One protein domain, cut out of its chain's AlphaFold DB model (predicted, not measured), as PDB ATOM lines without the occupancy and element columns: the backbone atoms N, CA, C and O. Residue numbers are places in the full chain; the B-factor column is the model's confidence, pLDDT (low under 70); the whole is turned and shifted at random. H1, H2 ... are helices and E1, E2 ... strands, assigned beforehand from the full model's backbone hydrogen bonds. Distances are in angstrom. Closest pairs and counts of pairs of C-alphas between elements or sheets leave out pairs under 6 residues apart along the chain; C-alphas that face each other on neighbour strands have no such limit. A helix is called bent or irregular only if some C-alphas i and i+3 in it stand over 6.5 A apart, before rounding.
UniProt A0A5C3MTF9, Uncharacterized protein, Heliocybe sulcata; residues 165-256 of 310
ATOM      1  N   VAL A 165     200.054 119.564 174.822       89.50
ATOM      2  CA  VAL A 165     198.894 118.708 174.525       89.50
ATOM      3  C   VAL A 165     198.646 117.748 175.692       89.50
ATOM      4  O   VAL A 165     199.591 117.197 176.246       89.50
ATOM      5  N   GLY A 166     197.378 117.579 176.077       89.81
ATOM      6  CA  GLY A 166     196.977 116.799 177.255       89.81
ATOM      7  C   GLY A 166     196.942 117.596 178.562       89.81
ATOM      8  O   GLY A 166     196.602 117.042 179.599       89.81
ATOM      9  N   THR A 167     197.269 118.894 178.537       89.50
ATOM     10  CA  THR A 167     197.058 119.761 179.706       89.50
ATOM     11  C   THR A 167     195.565 119.986 179.921       89.50
ATOM     12  O   THR A 167     194.875 120.498 179.037       89.50
ATOM     13  N   GLU A 168     195.083 119.669 181.117       91.94
ATOM     14  CA  GLU A 168     193.697 119.890 181.522       91.94
ATOM     15  C   GLU A 168     193.603 121.139 182.404       91.94
ATOM     16  O   GLU A 168     194.529 121.485 183.149       91.94
ATOM     17  N   TYR A 169     192.466 121.824 182.338       91.50
ATOM     18  CA  TYR A 169     192.221 123.017 183.134       91.50
ATOM     19  C   TYR A 169     190.867 122.958 183.813       91.50
ATOM     20  O   TYR A 169     189.867 122.626 183.184       91.50
ATOM     21  N   HIS A 170     190.847 123.416 185.057       92.38
ATOM     22  CA  HIS A 170     189.643 123.690 185.812       92.38
ATOM     23  C   HIS A 170     189.506 125.215 185.927       92.38
ATOM     24  O   HIS A 170     190.291 125.878 186.614       92.38
ATOM     25  N   TRP A 171     188.559 125.784 185.181       92.75
ATOM     26  CA  TRP A 171     188.252 127.214 185.194       92.75
ATOM     27  C   TRP A 171     186.918 127.442 185.897       92.75
ATOM     28  O   TRP A 171     185.960 126.742 185.597       92.75
ATOM     29  N   LEU A 172     186.854 128.454 186.758       92.69
ATOM     30  CA  LEU A 172     185.600 128.995 187.277       92.69
ATOM     31  C   LEU A 172     185.213 130.203 186.419       92.69
ATOM     32  O   LEU A 172     186.045 131.088 186.191       92.69
ATOM     33  N   ILE A 173     183.977 130.241 185.927       92.00
ATOM     34  CA  ILE A 173     183.419 131.388 185.206       92.00
ATOM     35  C   ILE A 173     182.268 131.934 186.042       92.00
ATOM     36  O   ILE A 173     181.352 131.193 186.380       92.00
ATOM     37  N   VAL A 174     182.328 133.225 186.360       91.25
ATOM     38  CA  VAL A 174     181.228 133.963 186.986       91.25
ATOM     39  C   VAL A 174     180.756 134.978 185.962       91.25
ATOM     40  O   VAL A 174     181.522 135.869 185.590       91.25
ATOM     41  N   ALA A 175     179.542 134.802 185.454       89.19
ATOM     42  CA  ALA A 175     179.030 135.577 184.335       89.19
ATOM     43  C   ALA A 175     177.530 135.840 184.457       89.19
ATOM     44  O   ALA A 175     176.796 135.063 185.060       89.19
ATOM     45  N   HIS A 176     177.103 136.930 183.832       82.19
ATOM     46  CA  HIS A 176     175.714 137.319 183.664       82.19
ATOM     47  C   HIS A 176     175.317 137.119 182.200       82.19
ATOM     48  O   HIS A 176     176.120 137.367 181.293       82.19
ATOM     49  N   GLN A 177     174.071 136.710 181.964       78.50
ATOM     50  CA  GLN A 177     173.450 136.872 180.652       78.50
ATOM     51  C   GLN A 177     172.889 138.298 180.581       78.50
ATOM     52  O   GLN A 177     171.963 138.647 181.313       78.50
ATOM     53  N   VAL A 178     173.506 139.144 179.761       73.12
ATOM     54  CA  VAL A 178     173.196 140.573 179.640       73.12
ATOM     55  C   VAL A 178     172.799 140.925 178.216       73.12
ATOM     56  O   VAL A 178     173.156 140.237 177.263       73.12
ATOM     57  N   TRP A 179     172.118 142.055 178.073       68.19
ATOM     58  CA  TRP A 179     171.924 142.733 176.804       68.19
ATOM     59  C   TRP A 179     172.352 144.191 176.953       68.19
ATOM     60  O   TRP A 179     172.207 144.790 178.018       68.19
ATOM     61  N   TYR A 180     172.892 144.769 175.882       62.69
ATOM     62  CA  TYR A 180     173.240 146.182 175.859       62.69
ATOM     63  C   TYR A 180     172.210 146.943 175.045       62.69
ATOM     64  O   TYR A 180     171.982 146.643 173.876       62.69
ATOM     65  N   VAL A 181     171.633 147.977 175.645       58.25
ATOM     66  CA  VAL A 181     170.899 148.985 174.888       58.25
ATOM     67  C   VAL A 181     171.904 150.065 174.509       58.25
ATOM     68  O   VAL A 181     172.596 150.605 175.373       58.25
ATOM     69  N   LEU A 182     172.014 150.357 173.213       58.41
ATOM     70  CA  LEU A 182     172.724 151.544 172.755       58.41
ATOM     71  C   LEU A 182     171.988 152.769 173.299       58.41
ATOM     72  O   LEU A 182     170.844 153.020 172.922       58.41
ATOM     73  N   ASP A 183     172.643 153.522 174.181       59.16
ATOM     74  CA  ASP A 183     172.186 154.862 174.527       59.16
ATOM     75  C   ASP A 183     172.449 155.756 173.310       59.16
ATOM     76  O   ASP A 183     173.591 156.112 172.995       59.16
ATOM     77  N   THR A 184     171.380 156.057 172.572       60.12
ATOM     78  CA  THR A 184     171.424 156.790 171.301       60.12
ATOM     79  C   THR A 184     171.965 158.211 171.444       60.12
ATOM     80  O   THR A 184     172.330 158.812 170.437       60.12
ATOM     81  N   TRP A 185     172.050 158.749 172.667       64.69
ATOM     82  CA  TRP A 185     172.553 160.100 172.916       64.69
ATOM     83  C   TRP A 185     174.068 160.158 173.178       64.69
ATOM     84  O   TRP A 185     174.723 161.119 172.785       64.69
ATOM     85  N   ASP A 186     174.646 159.122 173.791       67.81
ATOM     86  CA  ASP A 186     176.047 159.103 174.261       67.81
ATOM     87  C   ASP A 186     176.962 158.241 173.362       67.81
ATOM     88  O   ASP A 186     178.184 158.357 173.397       67.81
ATOM     89  N   ARG A 187     176.405 157.368 172.501       58.75
ATOM     90  CA  ARG A 187     177.187 156.401 171.689       58.75
ATOM     91  C   ARG A 187     178.124 155.502 172.519       58.75
ATOM     92  O   ARG A 187     178.968 154.802 171.961       58.75
ATOM     93  N   THR A 188     177.946 155.452 173.836       58.78
ATOM     94  CA  THR A 188     178.608 154.511 174.737       58.78
ATOM     95  C   THR A 188     177.660 153.374 175.102       58.78
ATOM     96  O   THR A 188     176.469 153.564 175.355       58.78
ATOM     97  N   LEU A 189     178.197 152.150 175.127       58.22
ATOM     98  CA  LEU A 189     177.490 150.991 175.663       58.22
ATOM     99  C   LEU A 189     177.408 151.154 177.178       58.22
ATOM    100  O   LEU A 189     178.364 150.862 177.896       58.22
ATOM    101  N   LYS A 190     176.273 151.644 177.674       58.38
ATOM    102  CA  LYS A 190     176.016 151.654 179.111       58.38
ATOM    103  C   LYS A 190     175.571 150.251 179.527       58.38
ATOM    104  O   LYS A 190     174.688 149.688 178.873       58.38
ATOM    105  N   PRO A 191     176.143 149.667 180.595       55.41
ATOM    106  CA  PRO A 191     175.579 148.481 181.226       55.41
ATOM    107  C   PRO A 191     174.236 148.886 181.844       55.41
ATOM    108  O   PRO A 191     174.159 149.343 182.978       55.41
ATOM    109  N   GLY A 192     173.190 148.850 181.022       51.09
ATOM    110  CA  GLY A 192     171.903 149.447 181.345       51.09
ATOM    111  C   GLY A 192     170.938 148.461 181.971       51.09
ATOM    112  O   GLY A 192     170.220 148.831 182.892       51.09
ATOM    113  N   VAL A 193     170.898 147.206 181.509       52.38
ATOM    114  CA  VAL A 193     169.934 146.249 182.052       52.38
ATOM    115  C   VAL A 193     170.395 144.801 181.872       52.38
ATOM    116  O   VAL A 193     170.751 144.360 180.784       52.38
ATOM    117  N   GLN A 194     170.366 144.045 182.966       55.28
ATOM    118  CA  GLN A 194     170.655 142.612 182.996       55.28
ATOM    119  C   GLN A 194     169.414 141.831 182.540       55.28
ATOM    120  O   GLN A 194     168.674 141.308 183.370       55.28
ATOM    121  N   HIS A 195     169.122 141.798 181.240       64.44
ATOM    122  CA  HIS A 195     168.082 140.914 180.715       64.44
ATOM    123  C   HIS A 195     168.450 140.325 179.358       64.44
ATOM    124  O   HIS A 195     169.118 140.959 178.550       64.44
ATOM    125  N   VAL A 196     167.962 139.113 179.112       68.19
ATOM    126  CA  VAL A 196     167.885 138.501 177.784       68.19
ATOM    127  C   VAL A 196     166.630 139.051 177.108       68.19
ATOM    128  O   VAL A 196     165.566 139.103 177.732       68.19
ATOM    129  N   LYS A 197     166.726 139.479 175.847       75.50
ATOM    130  CA  LYS A 197     165.575 140.023 175.118       75.50
ATOM    131  C   LYS A 197     164.952 138.936 174.253       75.50
ATOM    132  O   LYS A 197     165.602 138.403 173.358       75.50
ATOM    133  N   LYS A 198     163.672 138.638 174.490       80.62
ATOM    134  CA  LYS A 198     162.865 137.865 173.540       80.62
ATOM    135  C   LYS A 198     162.575 138.741 172.320       80.62
ATOM    136  O   LYS A 198     162.033 139.834 172.480       80.62
ATOM    137  N   ILE A 199     162.953 138.285 171.133       85.56
ATOM    138  CA  ILE A 199     162.774 139.022 169.873       85.56
ATOM    139  C   ILE A 199     161.487 138.574 169.188       85.56
ATOM    140  O   ILE A 199     160.702 139.403 168.740       85.56
ATOM    141  N   ASP A 200     161.252 137.266 169.160       86.31
ATOM    142  CA  ASP A 200     160.051 136.649 168.607       86.31
ATOM    143  C   ASP A 200     159.676 135.399 169.420       86.31
ATOM    144  O   ASP A 200     160.243 135.152 170.484       86.31
ATOM    145  N   ALA A 201     158.698 134.615 168.957       82.12
ATOM    146  CA  ALA A 201     158.214 133.426 169.658       82.12
ATOM    147  C   ALA A 201     159.332 132.445 170.071       82.12
ATOM    148  O   ALA A 201     159.247 131.876 171.166       82.12
ATOM    149  N   ASN A 202     160.371 132.312 169.243       84.44
ATOM    150  CA  ASN A 202     161.409 131.288 169.329       84.44
ATOM    151  C   ASN A 202     162.838 131.854 169.414       84.44
ATOM    152  O   ASN A 202     163.762 131.097 169.704       84.44
ATOM    153  N   THR A 203     163.031 133.157 169.205       79.38
ATOM    154  CA  THR A 203     164.357 133.785 169.190       79.38
ATOM    155  C   THR A 203     164.558 134.694 170.392       79.38
ATOM    156  O   THR A 203     163.753 135.583 170.686       79.38
ATOM    157  N   TYR A 204     165.687 134.495 171.065       79.81
ATOM    158  CA  TYR A 204     166.154 135.330 172.161       79.81
ATOM    159  C   TYR A 204     167.574 135.808 171.856       79.81
ATOM    160  O   TYR A 204     168.437 135.017 171.479       79.81
ATOM    161  N   GLU A 205     167.824 137.099 172.048       77.62
ATOM    162  CA  GLU A 205     169.164 137.680 172.010       77.62
ATOM    163  C   GLU A 205     169.796 137.544 173.394       77.62
ATOM    164  O   GLU A 205     169.322 138.135 174.370       77.62
ATOM    165  N   THR A 206     170.870 136.760 173.476       73.56
ATOM    166  CA  THR A 206     171.649 136.571 174.701       73.56
ATOM    167  C   THR A 206     173.117 136.905 174.469       73.56
ATOM    168  O   THR A 206     173.686 136.631 173.410       73.56
ATOM    169  N   ARG A 207     173.749 137.498 175.481       80.12
ATOM    170  CA  ARG A 207     175.195 137.692 175.550       80.12
ATOM    171  C   ARG A 207     175.668 137.304 176.940       80.12
ATOM    172  O   ARG A 207     175.159 137.797 177.938       80.12
ATOM    173  N   LEU A 208     176.683 136.450 177.002       83.75
ATOM    174  CA  LEU A 208     177.317 136.057 178.254       83.75
ATOM    175  C   LEU A 208     178.533 136.951 178.514       83.75
ATOM    176  O   LEU A 208     179.483 136.954 177.730       83.75
ATOM    177  N   GLU A 209     178.521 137.693 179.616       83.56
ATOM    178  CA  GLU A 209     179.635 138.546 180.029       83.56
ATOM    179  C   GLU A 209     180.024 138.276 181.478       83.56
ATOM    180  O   GLU A 209     179.171 138.160 182.356       83.56
ATOM    181  N   GLY A 210     181.324 138.165 181.744       86.94
ATOM    182  CA  GLY A 210     181.787 137.835 183.081       86.94
ATOM    183  C   GLY A 210     183.294 137.728 183.233       86.94
ATOM    184  O   GLY A 210     184.075 138.052 182.338       86.94
ATOM    185  N   SER A 211     183.693 137.233 184.400       88.56
ATOM    186  CA  SER A 211     185.080 136.995 184.785       88.56
ATOM    187  C   SER A 211     185.410 135.505 184.751       88.56
ATOM    188  O   SER A 211     184.603 134.654 185.123       88.56
ATOM    189  N   LYS A 212     186.632 135.182 184.319       91.12
ATOM    190  CA  LYS A 212     187.138 133.810 184.226       91.12
ATOM    191  C   LYS A 212     188.388 133.640 185.081       91.12
ATOM    192  O   LYS A 212     189.396 134.307 184.857       91.12
ATOM    193  N   TYR A 213     188.351 132.681 185.997       91.75
ATOM    194  CA  TYR A 213     189.390 132.436 186.990       91.75
ATOM    195  C   TYR A 213     190.002 131.045 186.823       91.75
ATOM    196  O   TYR A 213     189.296 130.055 186.629       91.75
ATOM    197  N   LYS A 214     191.334 130.949 186.905       91.94
ATOM    198  CA  LYS A 214     192.029 129.653 186.926       91.94
ATOM    199  C   LYS A 214     191.901 129.063 188.330       91.94
ATOM    200  O   LYS A 214     192.508 129.596 189.259       91.94
ATOM    201  N   LEU A 215     191.139 127.983 188.475       91.88
ATOM    202  CA  LEU A 215     190.977 127.284 189.752       91.88
ATOM    203  C   LEU A 215     192.124 126.292 189.946       91.88
ATOM    204  O   LEU A 215     192.869 126.373 190.920       91.88
ATOM    205  N   ALA A 216     192.318 125.410 188.969       92.50
ATOM    206  CA  ALA A 216     193.417 124.459 188.949       92.50
ATOM    207  C   ALA A 216     193.807 124.103 187.510       92.50
ATOM    208  O   ALA A 216     193.089 124.378 186.547       92.50
ATOM    209  N   HIS A 217     194.967 123.483 187.354       90.19
ATOM    210  CA  HIS A 217     195.371 122.859 186.099       90.19
ATOM    211  C   HIS A 217     196.081 121.545 186.387       90.19
ATOM    212  O   HIS A 217     196.611 121.343 187.479       90.19
ATOM    213  N   LYS A 218     196.110 120.664 185.398       91.44
ATOM    214  CA  LYS A 218     196.830 119.397 185.450       91.44
ATOM    215  C   LYS A 218     197.768 119.356 184.259       91.44
ATOM    216  O   LYS A 218     197.344 119.477 183.111       91.44
ATOM    217  N   ASN A 219     199.061 119.285 184.551       86.38
ATOM    218  CA  ASN A 219     200.098 119.297 183.528       86.38
ATOM    219  C   ASN A 219     200.045 117.990 182.725       86.38
ATOM    220  O   ASN A 219     199.918 116.930 183.317       86.38
ATOM    221  N   ALA A 220     200.240 118.043 181.407       87.94
ATOM    222  CA  ALA A 220     200.282 116.851 180.556       87.94
ATOM    223  C   ALA A 220     201.229 115.734 181.053       87.94
ATOM    224  O   ALA A 220     200.964 114.555 180.846       87.94
ATOM    225  N   ARG A 221     202.339 116.093 181.716       84.88
ATOM    226  CA  ARG A 221     203.329 115.139 182.248       84.88
ATOM    227  C   ARG A 221     203.019 114.653 183.665       84.88
ATOM    228  O   ARG A 221     203.570 113.644 184.089       84.88
ATOM    229  N   SER A 222     202.173 115.369 184.407       79.62
ATOM    230  CA  SER A 222     201.822 115.042 185.789       79.62
ATOM    231  C   SER A 222     200.373 114.591 185.863       79.62
ATOM    232  O   SER A 222     199.457 115.316 185.491       79.62
ATOM    233  N   LYS A 223     200.127 113.415 186.438       82.62
ATOM    234  CA  LYS A 223     198.750 112.977 186.703       82.62
ATOM    235  C   LYS A 223     198.093 113.744 187.862       82.62
ATOM    236  O   LYS A 223     196.906 113.545 188.101       82.62
ATOM    237  N   ALA A 224     198.825 114.621 188.554       87.81
ATOM    238  CA  ALA A 224     198.324 115.395 189.685       87.81
ATOM    239  C   ALA A 224     197.893 116.818 189.289       87.81
ATOM    240  O   ALA A 224     198.567 117.507 188.520       87.81
ATOM    241  N   TRP A 225     196.779 117.267 189.870       91.75
ATOM    242  CA  TRP A 225     196.304 118.648 189.787       91.75
ATOM    243  C   TRP A 225     197.207 119.601 190.579       91.75
ATOM    244  O   TRP A 225     197.730 119.241 191.631       91.75
ATOM    245  N   SER A 226     197.314 120.853 190.126       88.62
ATOM    246  CA  SER A 226     198.037 121.923 190.828       88.62
ATOM    247  C   SER A 226     197.472 122.211 192.219       88.62
ATOM    248  O   SER A 226     198.193 122.677 193.093       88.62
ATOM    249  N   VAL A 227     196.181 121.931 192.413       90.56
ATOM    250  CA  VAL A 227     195.529 121.869 193.721       90.56
ATOM    251  C   VAL A 227     195.073 120.418 193.918       90.56
ATOM    252  O   VAL A 227     194.064 120.014 193.330       90.56
ATOM    253  N   PRO A 228     195.841 119.602 194.660       88.50
ATOM    254  CA  PRO A 228     195.727 118.145 194.597       88.50
ATOM    255  C   PRO A 228     194.508 117.582 195.334       88.50
ATOM    256  O   PRO A 228     194.081 116.473 195.026       88.50
ATOM    257  N   SER A 229     193.937 118.316 196.293       92.06
ATOM    258  CA  SER A 229     192.787 117.857 197.076       92.06
ATOM    259  C   SER A 229     191.490 118.539 196.641       92.06
ATOM    260  O   SER A 229     191.467 119.735 196.351       92.06
ATOM    261  N   VAL A 230     190.381 117.791 196.666       91.75
ATOM    262  CA  VAL A 230     189.031 118.336 196.424       91.75
ATOM    263  C   VAL A 230     188.710 119.444 197.427       91.75
ATOM    264  O   VAL A 230     188.168 120.479 197.053       91.75
ATOM    265  N   LYS A 231     189.106 119.261 198.694       94.56
ATOM    266  CA  LYS A 231     188.960 120.284 199.735       94.56
ATOM    267  C   LYS A 231     189.683 121.583 199.357       94.56
ATOM    268  O   LYS A 231     189.063 122.636 199.395       94.56
ATOM    269  N   GLY A 232     190.941 121.504 198.921       92.94
ATOM    270  CA  GLY A 232     191.701 122.683 198.501       92.94
ATOM    271  C   GLY A 232     191.124 123.349 197.250       92.94
ATOM    272  O   GLY A 232     191.145 124.571 197.141       92.94
ATOM    273  N   GLN A 233     190.571 122.566 196.314       92.38
ATOM    274  CA  GLN A 233     189.877 123.114 195.143       92.38
ATOM    275  C   GLN A 233     188.629 123.902 195.551       92.38
ATOM    276  O   GLN A 233     188.461 125.022 195.080       92.38
ATOM    277  N   ARG A 234     187.825 123.376 196.485       94.19
ATOM    278  CA  ARG A 234     186.652 124.075 197.034       94.19
ATOM    279  C   ARG A 234     187.027 125.328 197.823       94.19
ATOM    280  O   ARG A 234     186.406 126.365 197.647       94.19
ATOM    281  N   GLU A 235     188.061 125.269 198.661       94.81
ATOM    282  CA  GLU A 235     188.557 126.449 199.389       94.81
ATOM    283  C   GLU A 235     189.027 127.544 198.421       94.81
ATOM    284  O   GLU A 235     188.738 128.725 198.612       94.81
ATOM    285  N   ARG A 236     189.710 127.152 197.338       92.62
ATOM    286  CA  ARG A 236     190.111 128.080 196.280       92.62
ATOM    287  C   ARG A 236     188.912 128.645 195.523       92.62
ATOM    288  O   ARG A 236     188.936 129.820 195.179       92.62
ATOM    289  N   GLU A 237     187.902 127.831 195.248       94.00
ATOM    290  CA  GLU A 237     186.661 128.253 194.599       94.00
ATOM    291  C   GLU A 237     185.933 129.315 195.424       94.00
ATOM    292  O   GLU A 237     185.639 130.387 194.900       94.00
ATOM    293  N   VAL A 238     185.747 129.074 196.725       95.44
ATOM    294  CA  VAL A 238     185.141 130.041 197.654       95.44
ATOM    295  C   VAL A 238     185.920 131.354 197.653       95.44
ATOM    296  O   VAL A 238     185.322 132.411 197.481       95.44
ATOM    297  N   PHE A 239     187.252 131.302 197.732       92.00
ATOM    298  CA  PHE A 239     188.091 132.502 197.659       92.00
ATOM    299  C   PHE A 239     187.886 133.303 196.356       92.00
ATOM    300  O   PHE A 239     187.876 134.534 196.368       92.00
ATOM    301  N   LEU A 240     187.718 132.624 195.216       92.75
ATOM    302  CA  LEU A 240     187.456 133.281 193.930       92.75
ATOM    303  C   LEU A 240     186.041 133.877 193.862       92.75
ATOM    304  O   LEU A 240     185.861 134.948 193.283       92.75
ATOM    305  N   LEU A 241     185.052 133.212 194.463       93.75
ATOM    306  CA  LEU A 241     183.683 133.720 194.570       93.75
ATOM    307  C   LEU A 241     183.593 134.933 195.503       93.75
ATOM    308  O   LEU A 241     182.852 135.865 195.206       93.75
ATOM    309  N   GLU A 242     184.370 134.974 196.584       92.50
ATOM    310  CA  GLU A 242     184.476 136.151 197.453       92.50
ATOM    311  C   GLU A 242     185.074 137.355 196.709       92.50
ATOM    312  O   GLU A 242     184.560 138.468 196.832       92.50
ATOM    313  N   ASP A 243     186.104 137.150 195.876       88.88
ATOM    314  CA  ASP A 243     186.624 138.205 194.991       88.88
ATOM    315  C   ASP A 243     185.561 138.672 193.986       88.88
ATOM    316  O   ASP A 243     185.378 139.873 193.790       88.88
ATOM    317  N   ALA A 244     184.825 137.737 193.376       89.56
ATOM    318  CA  ALA A 244     183.744 138.063 192.450       89.56
ATOM    319  C   ALA A 244     182.626 138.864 193.137       89.56
ATOM    320  O   ALA A 244     182.200 139.891 192.608       89.56
ATOM    321  N   LYS A 245     182.213 138.462 194.344       90.44
ATOM    322  CA  LYS A 245     181.243 139.191 195.171       90.44
ATOM    323  C   LYS A 245     181.704 140.627 195.422       90.44
ATOM    324  O   LYS A 245     180.937 141.553 195.181       90.44
ATOM    325  N   ARG A 246     182.960 140.833 195.834       86.81
ATOM    326  CA  ARG A 246     183.504 142.182 196.069       86.81
ATOM    327  C   ARG A 246     183.459 143.055 194.819       86.81
ATOM    328  O   ARG A 246     183.119 144.228 194.917       86.81
ATOM    329  N   ARG A 247     183.754 142.493 193.645       84.94
ATOM    330  CA  ARG A 247     183.662 143.228 192.371       84.94
ATOM    331  C   ARG A 247     182.230 143.632 192.044       84.94
ATOM    332  O   ARG A 247     182.025 144.741 191.564       84.94
ATOM    333  N   VAL A 248     181.257 142.765 192.329       84.19
ATOM    334  CA  VAL A 248     179.828 143.094 192.201       84.19
ATOM    335  C   VAL A 248     179.437 144.210 193.177       84.19
ATOM    336  O   VAL A 248     178.685 145.105 192.809       84.19
ATOM    337  N   GLU A 249     180.007 144.224 194.384       86.19
ATOM    338  CA  GLU A 249     179.843 145.304 195.372       86.19
ATOM    339  C   GLU A 249     180.610 146.598 195.010       86.19
ATOM    340  O   GLU A 249     180.525 147.585 195.738       86.19
ATOM    341  N   GLY A 250     181.368 146.621 193.906       81.19
ATOM    342  CA  GLY A 250     182.189 147.767 193.491       81.19
ATOM    343  C   GLY A 250     183.483 147.947 194.295       81.19
ATOM    344  O   GLY A 250     184.146 148.979 194.184       81.19
ATOM    345  N   LEU A 251     183.866 146.958 195.104       68.94
ATOM    346  CA  LEU A 251     185.086 146.966 195.907       68.94
ATOM    347  C   LEU A 251     186.293 146.455 195.091       68.94
ATOM    348  O   LEU A 251     186.143 145.584 194.230       68.94
ATOM    349  N   PRO A 252     187.516 146.961 195.360       66.00
ATOM    350  CA  PRO A 252     188.726 146.488 194.688       66.00
ATOM    351  C   PRO A 252     188.984 144.999 194.985       66.00
ATOM    352  O   PRO A 252     188.542 144.503 196.021       66.00
ATOM    353  N   PRO A 253     189.710 144.266 194.120       64.75
ATOM    354  CA  PRO A 253     189.994 142.845 194.332       64.75
ATOM    355  C   PRO A 253     190.847 142.608 195.588       64.75
ATOM    356  O   PRO A 253     191.631 143.473 195.982       64.75
ATOM    357  N   VAL A 254     190.725 141.433 196.223       57.75
ATOM    358  CA  VAL A 254     191.554 141.096 197.402       57.75
ATOM    359  C   VAL A 254     192.992 140.863 196.939       57.75
ATOM    360  O   VAL A 254     193.299 139.869 196.275       57.75
ATOM    361  N   LEU A 255     193.908 141.764 197.293       60.66
ATOM    362  CA  LEU A 255     195.334 141.508 197.117       60.66
ATOM    363  C   LEU A 255     195.765 140.470 198.159       60.66
ATOM    364  O   LEU A 255     195.392 140.561 199.322       60.66
ATOM    365  N   ALA A 256     196.577 139.482 197.772       54.56
ATOM    366  CA  ALA A 256     197.053 138.448 198.702       54.56
ATOM    367  C   ALA A 256     197.871 139.027 199.886       54.56
ATOM    368  O   ALA A 256     198.106 138.343 200.882       54.56
TER     369      ALA A 256
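AT A GLANCE: This is residues 165 to 256 of the 310 residues of an uncharacterized protein of Heliocybe sulcata (UniProt A0A5C3MTF9). The domain is a long, bent ribbon of two antiparallel strands, the hairpin E1 and E2, with one helix, H1, packed over one face of it; the other face is bare. A long loop of residues 179 to 206 extends the ribbon at the end where E1 passes to E2, and after H1 the last printed residues fold back beside the helix. The printed part has 92 residues, with two named strands and one named helix in the order E1, E2, H1; the class is mixed, helices and strands, though under half of the residues are in named elements. It is only just loose, close to extended, with a radius of gyration of the C-alphas of 18.4 A, and its elongated outline spans 53 by 35 by 21 A.

HOW THE PARTS SIT: E1, residues 168 to 178, and E2, residues 207 to 218, are antiparallel neighbours and form a hairpin, with 164 degrees between their directions. C-alphas 169 and 217, which face each other, are 4.3 A apart. N 168 and O 218 are within hydrogen-bond range at 3.0 A, and so are N 178 and O 207 at 2.8 A. E1 bends by 51 degrees at residue 174, and E2 bends by 64 degrees at residue 210. H1, residues 230 to 248, has 6 pairs of C-alphas within 8 A of E2, the closest being Leu 215 and Glu 237 at 6.6 A. With E1 it has 3 such pairs, the closest being the C-alphas of Val 174 and Ala 244 at 7.3 A. In H1 every O i to N i+4 pair is within hydrogen-bond range.

IN THESE COORDINATES: E1 runs from Glu 168, with its C-alpha at (193.697, 119.890, 181.522), to Val 178, 29.2 A from first to last C-alpha. In the loop that follows, residues 197 to 198 form a short antiparallel pairing with residues 204 to 205. E2 runs from Arg 207, with its C-alpha at (175.195, 137.692, 175.550), to Lys 218, over 30.0 A. H1 runs from Val 230 to Val 248, over 26.7 A, and ends with its C-alpha at (179.828, 143.094, 192.201); it is neither bent nor irregular.

THE WHOLE: The C-alphas farthest apart, those of Trp 185 and Lys 223, are 55.7 A from each other. The printed part has no cut. The link from E1 to E2, 28 residues, and the link from E2 to H1, 11 residues, are both long. The mean pLDDT of the printed part is 80.7; it is under 70 in residues 179 to 196 and 251 to 256.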